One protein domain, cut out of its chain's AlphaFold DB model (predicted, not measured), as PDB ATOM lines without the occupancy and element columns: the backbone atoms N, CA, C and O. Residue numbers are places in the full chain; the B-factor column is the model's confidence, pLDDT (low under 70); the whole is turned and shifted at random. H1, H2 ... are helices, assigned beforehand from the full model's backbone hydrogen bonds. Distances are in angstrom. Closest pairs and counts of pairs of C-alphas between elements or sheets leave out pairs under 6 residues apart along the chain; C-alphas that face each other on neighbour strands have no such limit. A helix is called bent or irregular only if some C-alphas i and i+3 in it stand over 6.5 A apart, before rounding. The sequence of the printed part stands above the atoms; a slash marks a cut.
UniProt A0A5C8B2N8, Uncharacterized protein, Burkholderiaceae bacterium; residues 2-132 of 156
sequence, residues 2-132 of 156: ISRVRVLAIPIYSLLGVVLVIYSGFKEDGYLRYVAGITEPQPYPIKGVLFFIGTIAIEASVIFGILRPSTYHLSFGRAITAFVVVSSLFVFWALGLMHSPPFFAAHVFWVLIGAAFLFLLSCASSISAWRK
ATOM      1  N   ILE A   2     112.183 178.079 288.025       58.78
ATOM      2  CA  ILE A   2     113.306 178.096 288.994       58.78
ATOM      3  C   ILE A   2     113.262 176.954 290.033       58.78
ATOM      4  O   ILE A   2     114.303 176.442 290.434       58.78
ATOM      5  N   SER A   3     112.072 176.497 290.432       62.69
ATOM      6  CA  SER A   3     111.898 175.376 291.367       62.69
ATOM      7  C   SER A   3     112.349 174.025 290.799       62.69
ATOM      8  O   SER A   3     112.916 173.220 291.531       62.69
ATOM      9  N   ARG A   4     112.171 173.781 289.492       68.06
ATOM     10  CA  ARG A   4     112.572 172.513 288.856       68.06
ATOM     11  C   ARG A   4     114.090 172.400 288.724       68.06
ATOM     12  O   ARG A   4     114.640 171.346 289.010       68.06
ATOM     13  N   VAL A   5     114.768 173.499 288.392       68.56
ATOM     14  CA  VAL A   5     116.239 173.540 288.281       68.56
ATOM     15  C   VAL A   5     116.909 173.217 289.622       68.56
ATOM     16  O   VAL A   5     117.870 172.458 289.664       68.56
ATOM     17  N   ARG A   6     116.360 173.717 290.738       70.19
ATOM     18  CA  ARG A   6     116.882 173.439 292.090       70.19
ATOM     19  C   ARG A   6     116.714 171.982 292.510       70.19
ATOM     20  O   ARG A   6     117.591 171.433 293.163       70.19
ATOM     21  N   VAL A   7     115.596 171.364 292.134       74.44
ATOM     22  CA  VAL A   7     115.332 169.947 292.418       74.44
ATOM     23  C   VAL A   7     116.225 169.046 291.566       74.44
ATOM     24  O   VAL A   7     116.679 168.020 292.058       74.44
ATOM     25  N   LEU A   8     116.521 169.447 290.325       80.50
ATOM     26  CA  LEU A   8     117.370 168.688 289.405       80.50
ATOM     27  C   LEU A   8     118.874 168.847 289.674       80.50
ATOM     28  O   LEU A   8     119.649 167.991 289.261       80.50
ATOM     29  N   ALA A   9     119.302 169.883 290.396       80.50
ATOM     30  CA  ALA A   9     120.720 170.111 290.678       80.50
ATOM     31  C   ALA A   9     121.381 168.936 291.427       80.50
ATOM     32  O   ALA A   9     122.474 168.513 291.064       80.50
ATOM     33  N   ILE A  10     120.697 168.376 292.431       81.81
ATOM     34  CA  ILE A  10     121.203 167.252 293.236       81.81
ATOM     35  C   ILE A  10     121.341 165.957 292.412       81.81
ATOM     36  O   ILE A  10     122.428 165.379 292.428       81.81
ATOM     37  N   PRO A  11     120.320 165.490 291.660       83.38
ATOM     38  CA  PRO A  11     120.474 164.293 290.836       83.38
ATOM     39  C   PRO A  11     121.481 164.487 289.695       83.38
ATOM     40  O   PRO A  11     122.238 163.565 289.413       83.38
ATOM     41  N   ILE A  12     121.571 165.676 289.087       86.25
ATOM     42  CA  ILE A  12     122.603 165.964 288.072       86.25
ATOM     43  C   ILE A  12     124.006 165.850 288.682       86.25
ATOM     44  O   ILE A  12     124.893 165.225 288.105       86.25
ATOM     45  N   TYR A  13     124.205 166.416 289.870       86.94
ATOM     46  CA  TYR A  13     125.473 166.333 290.584       86.94
ATOM     47  C   TYR A  13     125.822 164.894 291.011       86.94
ATOM     48  O   TYR A  13     126.979 164.483 290.912       86.94
ATOM     49  N   SER A  14     124.829 164.095 291.412       84.50
ATOM     50  CA  SER A  14     125.004 162.663 291.683       84.50
ATOM     51  C   SER A  14     125.422 161.887 290.432       84.50
ATOM     52  O   SER A  14     126.362 161.098 290.499       84.50
ATOM     53  N   LEU A  15     124.794 162.155 289.281       87.75
ATOM     54  CA  LEU A  15     125.161 161.529 288.007       87.75
ATOM     55  C   LEU A  15     126.597 161.865 287.597       87.75
ATOM     56  O   LEU A  15     127.324 160.981 287.152       87.75
ATOM     57  N   LEU A  16     127.035 163.110 287.802       88.12
ATOM     58  CA  LEU A  16     128.431 163.504 287.587       88.12
ATOM     59  C   LEU A  16     129.397 162.685 288.454       88.12
ATOM     60  O   LEU A  16     130.427 162.242 287.955       88.12
ATOM     61  N   GLY A  17     129.049 162.433 289.719       82.38
ATOM     62  CA  GLY A  17     129.831 161.566 290.605       82.38
ATOM     63  C   GLY A  17     129.914 160.128 290.098       82.38
ATOM     64  O   GLY A  17     131.001 159.556 290.045       82.38
ATOM     65  N   VAL A  18     128.787 159.565 289.657       85.88
ATOM     66  CA  VAL A  18     128.726 158.208 289.087       85.88
ATOM     67  C   VAL A  18     129.621 158.088 287.854       85.88
ATOM     68  O   VAL A  18     130.438 157.172 287.779       85.88
ATOM     69  N   VAL A  19     129.527 159.033 286.914       87.81
ATOM     70  CA  VAL A  19     130.372 159.054 285.709       87.81
ATOM     71  C   VAL A  19     131.852 159.153 286.080       87.81
ATOM     72  O   VAL A  19     132.674 158.439 285.509       87.81
ATOM     73  N   LEU A  20     132.195 159.992 287.061       86.25
ATOM     74  CA  LEU A  20     133.574 160.186 287.498       86.25
ATOM     75  C   LEU A  20     134.168 158.914 288.122       86.25
ATOM     76  O   LEU A  20     135.301 158.556 287.806       86.25
ATOM     77  N   VAL A  21     133.405 158.207 288.961       83.62
ATOM     78  CA  VAL A  21     133.828 156.933 289.567       83.62
ATOM     79  C   VAL A  21     133.993 155.850 288.500       83.62
ATOM     80  O   VAL A  21     135.007 155.154 288.500       83.62
ATOM     81  N   ILE A  22     133.050 155.743 287.556       85.19
ATOM     82  CA  ILE A  22     133.125 154.776 286.451       85.19
ATOM     83  C   ILE A  22     134.368 155.033 285.598       85.19
ATOM     84  O   ILE A  22     135.129 154.101 285.342       85.19
ATOM     85  N   TYR A  23     134.591 156.289 285.199       85.19
ATOM     86  CA  TYR A  23     135.748 156.700 284.405       85.19
ATOM     87  C   TYR A  23     137.065 156.447 285.144       85.19
ATOM     88  O   TYR A  23     138.022 155.945 284.563       85.19
ATOM     89  N   SER A  24     137.111 156.744 286.443       79.81
ATOM     90  CA  SER A  24     138.307 156.521 287.255       79.81
ATOM     91  C   SER A  24     138.625 155.033 287.452       79.81
ATOM     92  O   SER A  24     139.787 154.679 287.615       79.81
ATOM     93  N   GLY A  25     137.628 154.146 287.362       75.44
ATOM     94  CA  GLY A  25     137.841 152.696 287.356       75.44
ATOM     95  C   GLY A  25     138.603 152.172 286.129       75.44
ATOM     96  O   GLY A  25     139.124 151.064 286.183       75.44
ATOM     97  N   PHE A  26     138.684 152.949 285.041       78.06
ATOM     98  CA  PHE A  26     139.501 152.620 283.862       78.06
ATOM     99  C   PHE A  26     140.944 153.123 283.969       78.06
ATOM    100  O   PHE A  26     141.749 152.846 283.082       78.06
ATOM    101  N   LYS A  27     141.283 153.891 285.011       77.06
ATOM    102  CA  LYS A  27     142.657 154.343 285.232       77.06
ATOM    103  C   LYS A  27     143.474 153.220 285.855       77.06
ATOM    104  O   LYS A  27     142.970 152.503 286.716       77.06
ATOM    105  N   GLU A  28     144.733 153.113 285.439       66.75
ATOM    106  CA  GLU A  28     145.670 152.160 286.030       66.75
ATOM    107  C   GLU A  28     145.773 152.367 287.543       66.75
ATOM    108  O   GLU A  28     145.970 153.486 288.031       66.75
ATOM    109  N   ASP A  29     145.672 151.268 288.286       71.12
ATOM    110  CA  ASP A  29     145.941 151.272 289.710       71.12
ATOM    111  C   ASP A  29     147.447 151.083 289.932       71.12
ATOM    112  O   ASP A  29     148.018 150.010 289.698       71.12
ATOM    113  N   GLY A  30     148.099 152.156 290.388       67.06
ATOM    114  CA  GLY A  30     149.514 152.141 290.743       67.06
ATOM    115  C   GLY A  30     149.819 151.134 291.853       67.06
ATOM    116  O   GLY A  30     150.880 150.519 291.840       67.06
ATOM    117  N   TYR A  31     148.885 150.881 292.771       68.69
ATOM    118  CA  TYR A  31     149.077 149.878 293.812       68.69
ATOM    119  C   TYR A  31     149.125 148.466 293.218       68.69
ATOM    120  O   TYR A  31     150.050 147.706 293.504       68.69
ATOM    121  N   LEU A  32     148.196 148.121 292.319       68.56
ATOM    122  CA  LEU A  32     148.211 146.816 291.644       68.56
ATOM    123  C   LEU A  32     149.454 146.634 290.765       68.56
ATOM    124  O   LEU A  32     150.006 145.536 290.689       68.56
ATOM    125  N   ARG A  33     149.928 147.718 290.149       70.19
ATOM    126  CA  ARG A  33     151.116 147.702 289.295       70.19
ATOM    127  C   ARG A  33     152.414 147.551 290.091       70.19
ATOM    128  O   ARG A  33     153.240 146.714 289.746       70.19
ATOM    129  N   TYR A  34     152.602 148.347 291.145       70.25
ATOM    130  CA  TYR A  34     153.863 148.406 291.892       70.25
ATOM    131  C   TYR A  34     153.944 147.414 293.057       70.25
ATOM    132  O   TYR A  34     155.043 146.988 293.398       70.25
ATOM    133  N   VAL A  35     152.814 147.041 293.666       70.75
ATOM    134  CA  VAL A  35     152.779 146.155 294.844       70.75
ATOM    135  C   VAL A  35     152.345 144.740 294.474       70.75
ATOM    136  O   VAL A  35     152.969 143.781 294.919       70.75
ATOM    137  N   ALA A  36     151.303 144.590 293.650       67.00
ATOM    138  CA  ALA A  36     150.795 143.267 293.268       67.00
ATOM    139  C   ALA A  36     151.487 142.675 292.024       67.00
ATOM    140  O   ALA A  36     151.246 141.517 291.692       67.00
ATOM    141  N   GLY A  37     152.333 143.451 291.336       70.25
ATOM    142  CA  GLY A  37     153.059 143.006 290.143       70.25
ATOM    143  C   GLY A  37     152.153 142.640 288.963       70.25
ATOM    144  O   GLY A  37     152.594 141.949 288.047       70.25
ATOM    145  N   ILE A  38     150.889 143.078 288.980       65.56
ATOM    146  CA  ILE A  38     149.935 142.811 287.904       65.56
ATOM    147  C   ILE A  38     150.192 143.830 286.796       65.56
ATOM    148  O   ILE A  38     149.765 144.988 286.870       65.56
ATOM    149  N   THR A  39     150.919 143.391 285.773       65.81
ATOM    150  CA  THR A  39     151.015 144.076 284.484       65.81
ATOM    151  C   THR A  39     149.714 143.931 283.695       65.81
ATOM    152  O   THR A  39     148.926 143.015 283.927       65.81
ATOM    153  N   GLU A  40     149.465 144.888 282.801       67.50
ATOM    154  CA  GLU A  40     148.232 144.990 282.018       67.50
ATOM    155  C   GLU A  40     147.834 143.670 281.321       67.50
ATOM    156  O   GLU A  40     148.709 142.923 280.872       67.50
ATOM    157  N   PRO A  41     146.524 143.398 281.150       67.38
ATOM    158  CA  PRO A  41     145.383 144.233 281.537       67.38
ATOM    159  C   PRO A  41     144.932 143.998 282.988       67.38
ATOM    160  O   PRO A  41     144.653 142.870 283.400       67.38
ATOM    161  N   GLN A  42     144.800 145.080 283.761       68.50
ATOM    162  CA  GLN A  42     144.231 145.004 285.108       68.50
ATOM    163  C   GLN A  42     142.708 144.772 285.029       68.50
ATOM    164  O   GLN A  42     142.025 145.438 284.247       68.50
ATOM    165  N   PRO A  43     142.143 143.845 285.825       76.12
ATOM    166  CA  PRO A  43     140.706 143.612 285.836       76.12
ATOM    167  C   PRO A  43     139.965 144.835 286.393       76.12
ATOM    168  O   PRO A  43     140.319 145.360 287.448       76.12
ATOM    169  N   TYR A  44     138.903 145.266 285.705       76.88
ATOM    170  CA  TYR A  44     138.109 146.420 286.129       76.88
ATOM    171  C   TYR A  44     137.501 146.189 287.531       76.88
ATOM    172  O   TYR A  44     136.863 145.152 287.757       76.88
ATOM    173  N   PRO A  45     137.635 147.137 288.479       81.25
ATOM    174  CA  PRO A  45     137.217 146.958 289.869       81.25
ATOM    175  C   PRO A  45     135.696 147.132 290.053       81.25
ATOM    176  O   PRO A  45     135.235 148.004 290.792       81.25
ATOM    177  N   ILE A  46     134.897 146.260 289.424       83.75
ATOM    178  CA  ILE A  46     133.418 146.303 289.419       83.75
ATOM    179  C   ILE A  46     132.850 146.429 290.837       83.75
ATOM    180  O   ILE A  46     131.970 147.251 291.082       83.75
ATOM    181  N   LYS A  47     133.361 145.631 291.785       83.62
ATOM    182  CA  LYS A  47     132.866 145.608 293.172       83.62
ATOM    183  C   LYS A  47     133.044 146.961 293.869       83.62
ATOM    184  O   LYS A  47     132.112 147.435 294.510       83.62
ATOM    185  N   GLY A  48     134.217 147.582 293.719       83.44
ATOM    186  CA  GLY A  48     134.514 148.889 294.310       83.44
ATOM    187  C   GLY A  48     133.688 150.001 293.670       83.44
ATOM    188  O   GLY A  48     133.083 150.806 294.373       83.44
ATOM    189  N   VAL A  49     133.585 149.994 292.340       84.31
ATOM    190  CA  VAL A  49     132.787 150.968 291.583       84.31
ATOM    191  C   VAL A  49     131.308 150.895 291.968       84.31
ATOM    192  O   VAL A  49     130.719 151.924 292.290       84.31
ATOM    193  N   LEU A  50     130.711 149.698 292.015       87.12
ATOM    194  CA  LEU A  50     129.309 149.526 292.418       87.12
ATOM    195  C   LEU A  50     129.052 149.985 293.856       87.12
ATOM    196  O   LEU A  50     128.038 150.632 294.115       87.12
ATOM    197  N   PHE A  51     129.974 149.689 294.774       87.88
ATOM    198  CA  PHE A  51     129.878 150.150 296.155       87.88
ATOM    199  C   PHE A  51     129.831 151.682 296.223       87.88
ATOM    200  O   PHE A  51     128.910 152.236 296.816       87.88
ATOM    201  N   PHE A  52     130.748 152.373 295.537       85.94
ATOM    202  CA  PHE A  52     130.781 153.838 295.524       85.94
ATOM    203  C   PHE A  52     129.605 154.478 294.790       85.94
ATOM    204  O   PHE A  52     129.141 155.535 295.213       85.94
ATOM    205  N   ILE A  53     129.066 153.846 293.745       87.19
ATOM    206  CA  ILE A  53     127.813 154.292 293.118       87.19
ATOM    207  C   ILE A  53     126.666 154.252 294.138       87.19
ATOM    208  O   ILE A  53     125.909 155.218 294.249       87.19
ATOM    209  N   GLY A  54     126.566 153.170 294.917       88.00
ATOM    210  CA  GLY A  54     125.599 153.054 296.008       88.00
ATOM    211  C   GLY A  54     125.794 154.135 297.072       88.00
ATOM    212  O   GLY A  54     124.838 154.818 297.438       88.00
ATOM    213  N   THR A  55     127.035 154.355 297.507       87.69
ATOM    214  CA  THR A  55     127.388 155.411 298.466       87.69
ATOM    215  C   THR A  55     126.985 156.795 297.959       87.69
ATOM    216  O   THR A  55     126.309 157.526 298.676       87.69
ATOM    217  N   ILE A  56     127.298 157.133 296.702       87.00
ATOM    218  CA  ILE A  56     126.916 158.410 296.079       87.00
ATOM    219  C   ILE A  56     125.395 158.589 296.084       87.00
ATOM    220  O   ILE A  56     124.905 159.676 296.387       87.00
ATOM    221  N   ALA A  57     124.632 157.538 295.772       87.81
ATOM    222  CA  ALA A  57     123.173 157.597 295.790       87.81
ATOM    223  C   ALA A  57     122.622 157.833 297.208       87.81
ATOM    224  O   ALA A  57     121.687 158.621 297.386       87.81
ATOM    225  N   ILE A  58     123.214 157.196 298.222       88.12
ATOM    226  CA  ILE A  58     122.848 157.384 299.632       88.12
ATOM    227  C   ILE A  58     123.174 158.813 300.077       88.12
ATOM    228  O   ILE A  58     122.293 159.506 300.584       88.12
ATOM    229  N   GLU A  59     124.396 159.289 299.841       86.75
ATOM    230  CA  GLU A  59     124.831 160.637 300.217       86.75
ATOM    231  C   GLU A  59     123.982 161.710 299.523       86.75
ATOM    232  O   GLU A  59     123.490 162.636 300.173       86.75
ATOM    233  N   ALA A  60     123.702 161.544 298.226       83.56
ATOM    234  CA  ALA A  60     122.810 162.431 297.486       83.56
ATOM    235  C   ALA A  60     121.384 162.430 298.062       83.56
ATOM    236  O   ALA A  60     120.771 163.493 298.171       83.56
ATOM    237  N   SER A  61     120.867 161.271 298.479       83.44
ATOM    238  CA  SER A  61     119.543 161.147 299.102       83.44
ATOM    239  C   SER A  61     119.485 161.828 300.471       83.44
ATOM    240  O   SER A  61     118.513 162.526 300.772       83.44
ATOM    241  N   VAL A  62     120.539 161.696 301.280       84.44
ATOM    242  CA  VAL A  62     120.672 162.382 302.574       84.44
ATOM    243  C   VAL A  62     120.700 163.897 302.372       84.44
ATOM    244  O   VAL A  62     119.912 164.614 302.993       84.44
ATOM    245  N   ILE A  63     121.530 164.400 301.451       81.00
ATOM    246  CA  ILE A  63     121.600 165.832 301.119       81.00
ATOM    247  C   ILE A  63     120.239 166.329 300.618       81.00
ATOM    248  O   ILE A  63     119.764 167.379 301.058       81.00
ATOM    249  N   PHE A  64     119.577 165.568 299.742       80.56
ATOM    250  CA  PHE A  64     118.247 165.893 299.231       80.56
ATOM    251  C   PHE A  64     117.205 165.988 300.353       80.56
ATOM    252  O   PHE A  64     116.413 166.933 300.376       80.56
ATOM    253  N   GLY A  65     117.229 165.056 301.309       77.94
ATOM    254  CA  GLY A  65     116.353 165.059 302.480       77.94
ATOM    255  C   GLY A  65     116.580 166.270 303.390       77.94
ATOM    256  O   GLY A  65     115.616 166.930 303.793       77.94
ATOM    257  N   ILE A  66     117.842 166.615 303.660       77.88
ATOM    258  CA  ILE A  66     118.205 167.738 304.537       77.88
ATOM    259  C   ILE A  66     117.831 169.080 303.892       77.88
ATOM    260  O   ILE A  66     117.117 169.886 304.508       77.88
ATOM    261  N   LEU A  67     118.263 169.318 302.645       71.75
ATOM    262  CA  LEU A  67     117.991 170.570 301.930       71.75
ATOM    263  C   LEU A  67     116.508 170.714 301.572       71.75
ATOM    264  O   LEU A  67     115.995 171.830 301.594       71.75
ATOM    265  N   ARG A  68     115.819 169.607 301.259       75.06
ATOM    266  CA  ARG A  68     114.424 169.556 300.786       75.06
ATOM    267  C   ARG A  68     114.153 170.671 299.758       75.06
ATOM    268  O   ARG A  68     113.453 171.644 300.061       75.06
ATOM    269  N   PRO A  69     114.727 170.560 298.545       64.31
ATOM    270  CA  PRO A  69     114.863 171.668 297.596       64.31
ATOM    271  C   PRO A  69     113.545 172.327 297.157       64.31
ATOM    272  O   PRO A  69     113.577 173.461 296.680       64.31
ATOM    273  N   SER A  70     112.386 171.678 297.344       61.81
ATOM    274  CA  SER A  70     111.079 172.275 297.028       61.81
ATOM    275  C   SER A  70     110.633 173.365 298.011       61.81
ATOM    276  O   SER A  70     109.863 174.238 297.624       61.81
ATOM    277  N   THR A  71     111.121 173.354 299.256       67.06
ATOM    278  CA  THR A  71     110.723 174.302 300.319       67.06
ATOM    279  C   THR A  71     111.907 175.136 300.820       67.06
ATOM    280  O   THR A  71     111.836 175.780 301.867       67.06
ATOM    281  N   TYR A  72     113.043 175.100 300.120       59.66
ATOM    282  CA  TYR A  72     114.266 175.737 300.597       59.66
ATOM    283  C   TYR A  72     114.233 177.264 300.405       59.66
ATOM    284  O   TYR A  72     114.394 177.773 299.293       59.66
ATOM    285  N   HIS A  73     114.069 177.994 301.513       63.25
ATOM    286  CA  HIS A  73     114.076 179.462 301.592       63.25
ATOM    287  C   HIS A  73     115.318 180.000 302.330       63.25
ATOM    288  O   HIS A  73     115.181 180.801 303.251       63.25
ATOM    289  N   LEU A  74     116.533 179.561 301.959       62.53
ATOM    290  CA  LEU A  74     117.792 180.075 302.546       62.53
ATOM    291  C   LEU A  74     117.799 180.021 304.088       62.53
ATOM    292  O   LEU A  74     118.161 180.979 304.773       62.53
ATOM    293  N   SER A  75     117.332 178.905 304.651       65.75
ATOM    294  CA  SER A  75     117.310 178.710 306.098       65.75
ATOM    295  C   SER A  75     118.707 178.343 306.603       65.75
ATOM    296  O   SER A  75     119.203 177.254 306.301       65.75
ATOM    297  N   PHE A  76     119.283 179.216 307.428       66.19
ATOM    298  CA  PHE A  76     120.630 179.087 307.994       66.19
ATOM    299  C   PHE A  76     120.880 177.730 308.672       66.19
ATOM    300  O   PHE A  76     121.882 177.075 308.394       66.19
ATOM    301  N   GLY A  77     119.922 177.247 309.472       71.12
ATOM    302  CA  GLY A  77     120.066 175.974 310.187       71.12
ATOM    303  C   GLY A  77     120.240 174.763 309.264       71.12
ATOM    304  O   GLY A  77     121.106 173.931 309.498       71.12
ATOM    305  N   ARG A  78     119.481 174.688 308.163       77.25
ATOM    306  CA  ARG A  78     119.527 173.527 307.252       77.25
ATOM    307  C   ARG A  78     120.799 173.503 306.408       77.25
ATOM    308  O   ARG A  78     121.308 172.422 306.127       77.25
ATOM    309  N   ALA A  79     121.312 174.678 306.032       75.81
ATOM    310  CA  ALA A  79     122.574 174.799 305.307       75.81
ATOM    311  C   ALA A  79     123.755 174.321 306.162       75.81
ATOM    312  O   ALA A  79     124.584 173.551 305.687       75.81
ATOM    313  N   ILE A  80     123.784 174.722 307.439       79.00
ATOM    314  CA  ILE A  80     124.814 174.290 308.388       79.00
ATOM    315  C   ILE A  80     124.715 172.793 308.657       79.00
ATOM    316  O   ILE A  80     125.734 172.118 308.593       79.00
ATOM    317  N   THR A  81     123.519 172.249 308.898       81.12
ATOM    318  CA  THR A  81     123.366 170.802 309.106       81.12
ATOM    319  C   THR A  81     123.879 170.016 307.904       81.12
ATOM    320  O   THR A  81     124.661 169.089 308.082       81.12
ATOM    321  N   ALA A  82     123.500 170.407 306.683       81.12
ATOM    322  CA  ALA A  82     123.989 169.750 305.474       81.12
ATOM    323  C   ALA A  82     125.514 169.850 305.342       81.12
ATOM    324  O   ALA A  82     126.166 168.854 305.040       81.12
ATOM    325  N   PHE A  83     126.085 171.027 305.609       80.25
ATOM    326  CA  PHE A  83     127.530 171.233 305.566       80.25
ATOM    327  C   PHE A  83     128.268 170.372 306.595       80.25
ATOM    328  O   PHE A  83     129.239 169.717 306.239       80.25
ATOM    329  N   VAL A  84     127.792 170.318 307.842       85.50
ATOM    330  CA  VAL A  84     128.403 169.504 308.902       85.50
ATOM    331  C   VAL A  84     128.356 168.023 308.537       85.50
ATOM    332  O   VAL A  84     129.388 167.365 308.598       85.50
ATOM    333  N   VAL A  85     127.206 167.511 308.081       86.88
ATOM    334  CA  VAL A  85     127.075 166.101 307.673       86.88
ATOM    335  C   VAL A  85     128.044 165.758 306.540       86.88
ATOM    336  O   VAL A  85     128.791 164.787 306.641       86.88
ATOM    337  N   VAL A  86     128.076 166.567 305.477       85.25
ATOM    338  CA  VAL A  86     128.955 166.313 304.326       85.25
ATOM    339  C   VAL A  86     130.430 166.508 304.684       85.25
ATOM    340  O   VAL A  86     131.278 165.770 304.197       85.25
ATOM    341  N   SER A  87     130.753 167.446 305.575       82.12
ATOM    342  CA  SER A  87     132.121 167.654 306.052       82.12
ATOM    343  C   SER A  87     132.613 166.485 306.911       82.12
ATOM    344  O   SER A  87     133.742 166.038 306.722       82.12
ATOM    345  N   SER A  88     131.775 165.927 307.791       86.50
ATOM    346  CA  SER A  88     132.118 164.720 308.552       86.50
ATOM    347  C   SER A  88     132.357 163.516 307.639       86.50
ATOM    348  O   SER A  88     133.333 162.793 307.834       86.50
ATOM    349  N   LEU A  89     131.518 163.338 306.612       84.62
ATOM    350  CA  LEU A  89     131.713 162.301 305.595       84.62
ATOM    351  C   LEU A  89     133.012 162.516 304.813       84.62
ATOM    352  O   LEU A  89     133.780 161.575 304.639       84.62
ATOM    353  N   PHE A  90     133.306 163.754 304.408       85.44
ATOM    354  CA  PHE A  90     134.559 164.085 303.734       85.44
ATOM    355  C   PHE A  90     135.775 163.690 304.572       85.44
ATOM    356  O   PHE A  90     136.667 163.028 304.056       85.44
ATOM    357  N   VAL A  91     135.813 164.060 305.857       85.44
ATOM    358  CA  VAL A  91     136.940 163.718 306.740       85.44
ATOM    359  C   VAL A  91     137.076 162.204 306.878       85.44
ATOM    360  O   VAL A  91     138.181 161.686 306.746       85.44
ATOM    361  N   PHE A  92     135.965 161.490 307.079       86.75
ATOM    362  CA  PHE A  92     135.964 160.031 307.168       86.75
ATOM    363  C   PHE A  92     136.563 159.379 305.912       86.75
ATOM    364  O   PHE A  92     137.455 158.539 306.020       86.75
ATOM    365  N   TRP A  93     136.140 159.811 304.721       83.81
ATOM    366  CA  TRP A  93     136.671 159.288 303.462       83.81
ATOM    367  C   TRP A  93     138.108 159.748 303.180       83.81
ATOM    368  O   TRP A  93     138.913 158.971 302.673       83.81
ATOM    369  N   ALA A  94     138.476 160.977 303.544       83.38
ATOM    370  CA  ALA A  94     139.818 161.519 303.341       83.38
ATOM    371  C   ALA A  94     140.896 160.750 304.124       83.38
ATOM    372  O   ALA A  94     142.027 160.646 303.655       83.38
ATOM    373  N   LEU A  95     140.555 160.149 305.270       83.94
ATOM    374  CA  LEU A  95     141.478 159.275 306.006       83.94
ATOM    375  C   LEU A  95     141.877 158.030 305.198       83.94
ATOM    376  O   LEU A  95     142.995 157.540 305.337       83.94
ATOM    377  N   GLY A  96     140.998 157.540 304.321       78.19
ATOM    378  CA  GLY A  96     141.274 156.383 303.468       78.19
ATOM    379  C   GLY A  96     142.156 156.691 302.256       78.19
ATOM    380  O   GLY A  96     142.622 155.762 301.604       78.19
ATOM    381  N   LEU A  97     142.423 157.968 301.952       79.00
ATOM    382  CA  LEU A  97     143.035 158.379 300.683       79.00
ATOM    383  C   LEU A  97     144.484 157.900 300.518       79.00
ATOM    384  O   LEU A  97     144.927 157.679 299.392       79.00
ATOM    385  N   MET A  98     145.199 157.700 301.631       71.00
ATOM    386  CA  MET A  98     146.641 157.414 301.655       71.00
ATOM    387  C   MET A  98     147.048 156.107 300.957       71.00
ATOM    388  O   MET A  98     148.180 156.005 300.493       71.00
ATOM    389  N   HIS A  99     146.147 155.130 300.835       66.94
ATOM    390  CA  HIS A  99     146.430 153.835 300.193       66.94
ATOM    391  C   HIS A  99     145.349 153.421 299.194       66.94
ATOM    392  O   HIS A  99     145.126 152.234 298.960       66.94
ATOM    393  N   SER A 100     144.623 154.394 298.648       67.94
ATOM    394  CA  SER A 100     143.372 154.098 297.962       67.94
ATOM    395  C   SER A 100     143.489 154.002 296.434       67.94
ATOM    396  O   SER A 100     144.245 154.761 295.823       67.94
ATOM    397  N   PRO A 101     142.694 153.116 295.802       74.81
ATOM    398  CA  PRO A 101     142.566 153.029 294.350       74.81
ATOM    399  C   PRO A 101     142.055 154.332 293.705       74.81
ATOM    400  O   PRO A 101     141.343 155.114 294.346       74.81
ATOM    401  N   PRO A 102     142.291 154.552 292.400       78.62
ATOM    402  CA  PRO A 102     141.915 155.792 291.710       78.62
ATOM    403  C   PRO A 102     140.409 156.112 291.758       78.62
ATOM    404  O   PRO A 102     140.017 157.284 291.786       78.62
ATOM    405  N   PHE A 103     139.531 155.103 291.804       79.06
ATOM    406  CA  PHE A 103     138.083 155.315 291.941       79.06
ATOM    407  C   PHE A 103     137.678 155.865 293.318       79.06
ATOM    408  O   PHE A 103     136.709 156.618 293.412       79.06
ATOM    409  N   PHE A 104     138.440 155.554 294.369       82.44
ATOM    410  CA  PHE A 104     138.230 156.093 295.712       82.44
ATOM    411  C   PHE A 104     138.590 157.578 295.754       82.44
ATOM    412  O   PHE A 104     137.794 158.398 296.207       82.44
ATOM    413  N   ALA A 105     139.751 157.948 295.207       83.12
ATOM    414  CA  ALA A 105     140.171 159.345 295.123       83.12
ATOM    415  C   ALA A 105     139.146 160.198 294.356       83.12
ATOM    416  O   ALA A 105     138.796 161.294 294.792       83.12
ATOM    417  N   ALA A 106     138.600 159.670 293.252       85.31
ATOM    418  CA  ALA A 106     137.536 160.326 292.492       85.31
ATOM    419  C   ALA A 106     136.276 160.582 293.335       85.31
ATOM    420  O   ALA A 106     135.710 161.675 293.270       85.31
ATOM    421  N   HIS A 107     135.860 159.614 294.157       85.69
ATOM    422  CA  HIS A 107     134.749 159.799 295.087       85.69
ATOM    423  C   HIS A 107     135.053 160.888 296.126       85.69
ATOM    424  O   HIS A 107     134.228 161.776 296.331       85.69
ATOM    425  N   VAL A 108     136.248 160.903 296.722       84.75
ATOM    426  CA  VAL A 108     136.601 161.932 297.715       84.75
ATOM    427  C   VAL A 108     136.642 163.335 297.106       84.75
ATOM    428  O   VAL A 108     136.142 164.279 297.718       84.75
ATOM    429  N   PHE A 109     137.158 163.487 295.883       86.00
ATOM    430  CA  PHE A 109     137.084 164.764 295.164       86.00
ATOM    431  C   PHE A 109     135.645 165.178 294.869       86.00
ATOM    432  O   PHE A 109     135.317 166.360 294.990       86.00
ATOM    433  N   TRP A 110     134.778 164.225 294.520       88.19
ATOM    434  CA  TRP A 110     133.356 164.501 294.367       88.19
ATOM    435  C   TRP A 110     132.778 165.043 295.680       88.19
ATOM    436  O   TRP A 110     132.280 166.167 295.669       88.19
ATOM    437  N   VAL A 111     132.954 164.351 296.813       85.38
ATOM    438  CA  VAL A 111     132.475 164.806 298.136       85.38
ATOM    439  C   VAL A 111     133.036 166.189 298.501       85.38
ATOM    440  O   VAL A 111     132.287 167.043 298.978       85.38
ATOM    441  N   LEU A 112     134.318 166.461 298.225       85.38
ATOM    442  CA  LEU A 112     134.954 167.763 298.471       85.38
ATOM    443  C   LEU A 112     134.261 168.900 297.711       85.38
ATOM    444  O   LEU A 112     133.973 169.951 298.285       85.38
ATOM    445  N   ILE A 113     133.972 168.693 296.423       86.19
ATOM    446  CA  ILE A 113     133.253 169.672 295.599       86.19
ATOM    447  C   ILE A 113     131.860 169.927 296.192       86.19
ATOM    448  O   ILE A 113     131.433 171.076 296.299       86.19
ATOM    449  N   GLY A 114     131.168 168.876 296.638       82.81
ATOM    450  CA  GLY A 114     129.859 168.981 297.288       82.81
ATOM    451  C   GLY A 114     129.919 169.769 298.594       82.81
ATOM    452  O   GLY A 114     129.099 170.662 298.819       82.81
ATOM    453  N   ALA A 115     130.934 169.507 299.421       84.06
ATOM    454  CA  ALA A 115     131.206 170.252 300.644       84.06
ATOM    455  C   ALA A 115     131.466 171.739 300.352       84.06
ATOM    456  O   ALA A 115     130.906 172.599 301.031       84.06
ATOM    457  N   ALA A 116     132.247 172.053 299.315       84.12
ATOM    458  CA  ALA A 116     132.523 173.427 298.896       84.12
ATOM    459  C   ALA A 116     131.251 174.157 298.431       84.12
ATOM    460  O   ALA A 116     131.006 175.298 298.830       84.12
ATOM    461  N   PHE A 117     130.390 173.498 297.649       83.81
ATOM    462  CA  PHE A 117     129.095 174.067 297.263       83.81
ATOM    463  C   PHE A 117     128.193 174.322 298.473       83.81
ATOM    464  O   PHE A 117     127.596 175.395 298.575       83.81
ATOM    465  N   LEU A 118     128.106 173.374 299.409       81.38
ATOM    466  CA  LEU A 118     127.327 173.543 300.637       81.38
ATOM    467  C   LEU A 118     127.903 174.636 301.541       81.38
ATOM    468  O   LEU A 118     127.135 175.377 302.150       81.38
ATOM    469  N   PHE A 119     129.225 174.793 301.578       81.56
ATOM    470  CA  PHE A 119     129.888 175.884 302.284       81.56
ATOM    471  C   PHE A 119     129.495 177.246 301.707       81.56
ATOM    472  O   PHE A 119     129.040 178.118 302.445       81.56
ATOM    473  N   LEU A 120     129.576 177.415 300.383       84.38
ATOM    474  CA  LEU A 120     129.134 178.640 299.708       84.38
ATOM    475  C   LEU A 120     127.652 178.927 299.974       84.38
ATOM    476  O   LEU A 120     127.269 180.068 300.235       84.38
ATOM    477  N   LEU A 121     126.820 177.885 299.953       80.94
ATOM    478  CA  LEU A 121     125.392 177.990 300.223       80.94
ATOM    479  C   LEU A 121     125.113 178.378 301.684       80.94
ATOM    480  O   LEU A 121     124.216 179.181 301.943       80.94
ATOM    481  N   SER A 122     125.909 177.864 302.624       77.25
ATOM    482  CA  SER A 122     125.890 178.249 304.036       77.25
ATOM    483  C   SER A 122     126.287 179.715 304.205       77.25
ATOM    484  O   SER A 122     125.510 180.482 304.765       77.25
ATOM    485  N   CYS A 123     127.396 180.158 303.605       81.88
ATOM    486  CA  CYS A 123     127.821 181.562 303.599       81.88
ATOM    487  C   CYS A 123     126.734 182.498 303.045       81.88
ATOM    488  O   CYS A 123     126.388 183.496 303.680       81.88
ATOM    489  N   ALA A 124     126.130 182.159 301.902       80.12
ATOM    490  CA  ALA A 124     125.032 182.931 301.321       80.12
ATOM    491  C   ALA A 124     123.797 182.978 302.241       80.12
ATOM    492  O   ALA A 124     123.129 184.013 302.353       80.12
ATOM    493  N   SER A 125     123.503 181.872 302.929       80.38
ATOM    494  CA  SER A 125     122.435 181.797 303.923       80.38
ATOM    495  C   SER A 125     122.726 182.667 305.150       80.38
ATOM    496  O   SER A 125     121.821 183.366 305.609       80.38
ATOM    497  N   SER A 126     123.969 182.688 305.640       76.88
ATOM    498  CA  SER A 126     124.432 183.542 306.744       76.88
ATOM    499  C   SER A 126     124.266 185.021 306.414       76.88
ATOM    500  O   SER A 126     123.677 185.769 307.191       76.88
ATOM    501  N   ILE A 127     124.712 185.438 305.222       80.06
ATOM    502  CA  ILE A 127     124.592 186.825 304.749       80.06
ATOM    503  C   ILE A 127     123.115 187.224 304.646       80.06
ATOM    504  O   ILE A 127     122.730 188.314 305.065       80.06
ATOM    505  N   SER A 128     122.267 186.339 304.117       77.94
ATOM    506  CA  SER A 128     120.829 186.598 303.973       77.94
ATOM    507  C   SER A 128     120.130 186.745 305.329       77.94
ATOM    508  O   SER A 128     119.301 187.641 305.503       77.94
ATOM    509  N   ALA A 129     120.488 185.907 306.305       76.44
ATOM    510  CA  ALA A 129     119.988 186.002 307.675       76.44
ATOM    511  C   ALA A 129     120.447 187.300 308.361       76.44
ATOM    512  O   ALA A 129     119.628 187.994 308.965       76.44
ATOM    513  N   TRP A 130     121.720 187.669 308.198       76.88
ATOM    514  CA  TRP A 130     122.285 188.903 308.747       76.88
ATOM    515  C   TRP A 130     121.615 190.158 308.174       76.88
ATOM    516  O   TRP A 130     121.182 191.022 308.935       76.88
ATOM    517  N   ARG A 131     121.409 190.226 306.850       77.94
ATOM    518  CA  ARG A 131     120.674 191.330 306.200       77.94
ATOM    519  C   ARG A 131     119.252 191.472 306.741       77.94
ATOM    520  O   ARG A 131     118.792 192.581 306.997       77.94
ATOM    521  N   LYS A 132     118.551 190.352 306.947       77.88
ATOM    522  CA  LYS A 132     117.188 190.356 307.495       77.88
ATOM    523  C   LYS A 132     117.157 190.849 308.945       77.88
ATOM    524  O   LYS A 132     116.251 191.597 309.302       77.88
TER     525      LYS A 132
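What this domain is: This is residues 2 to 132 of the 156 residues of an uncharacterized protein of Burkholderiaceae bacterium (UniProt A0A5C8B2N8). Four long helices form a loose up-and-down bundle, a rod in which H1 pairs with H3 and H4 pairs with H5, the two pairs being side by side. The short H2, in the loop region between H1 and H3, lies beyond one end of the bundle, near the junction of H4 and H5; H5, the longest helix, runs toward the other end. The printed part has 131 residues with five named helices, in the order H1, H2, H3, H4, H5, and no named strand; the class is all helix. The whole is loose, with a radius of gyration of the C-alphas of 17.4 A and spans of 62 by 28 by 16 A.

Where its parts are: H5, residues 102 to 132, is 45.3 A from first to last C-alpha; C-alpha 102 is at (141.915, 155.792, 291.710) and C-alpha 132 at (117.188, 190.356, 307.495). H4, residues 76 to 99, measures 36.9 A and is irregular, with C-alphas 95 and 98 7.0 A apart. H3, residues 46 to 67, measures 31.4 A. H1, residues 2 to 24, measures 33.1 A and begins at C-alpha 2, (113.306, 178.096, 288.994); it has a kink of 30 degrees near residue 10 and is only just irregular, with C-alphas 7 and 10 6.51 A apart. H2, residues 30 to 34, measures 5.8 A.

How they stand to each other: H1, H3, H4 and H5 make the bundle, up and down, each running against the one before it. H5 touches H4, closest at the C-alphas of Ala 79 and Ser 122, 5.0 A, with a shallow tilt of 22 degrees, opposite ways; they form a helical hairpin. H5 touches H1 with residues 102 to 110 alone, closest at the C-alphas of Ser 24 and Phe 103, 4.8 A. H5 touches H3 with residues 103 to 107 alone, the same way at a shallow tilt of 7 degrees; the closest C-alphas, of Val 49 and Phe 103, are 6.9 A apart. H3 touches H1, closest at the C-alphas of Val 18 and Ile 53, 5.7 A, opposite ways at a shallow tilt of 19 degrees. H3 and H4, also a helical hairpin, touch through residues 63 to 67 and 78 to 82 alone, closest at the C-alphas of Ile 66 and Ala 82, 6.2 A. H1 and H4 are apart. H2 is close to H4 but not clearly touching, the closest C-alphas, of Tyr 31 and His 99, being 8.0 A apart. In H2, H3 and H5 every O i to N i+4 pair is within hydrogen-bond range; in H1 17 of 19 are, and in H4 16 of 20.

The domain as a whole: The two farthest C-alphas, of Gly 37 and Lys 132, are 61.9 A apart. The printed part has no cut. The link from H2 to H3, 11 residues, is long. The mean pLDDT of the printed part is 78.7; 24 residues are under 70, among them residues 2 to 5, 38 to 42 and 69 to 76.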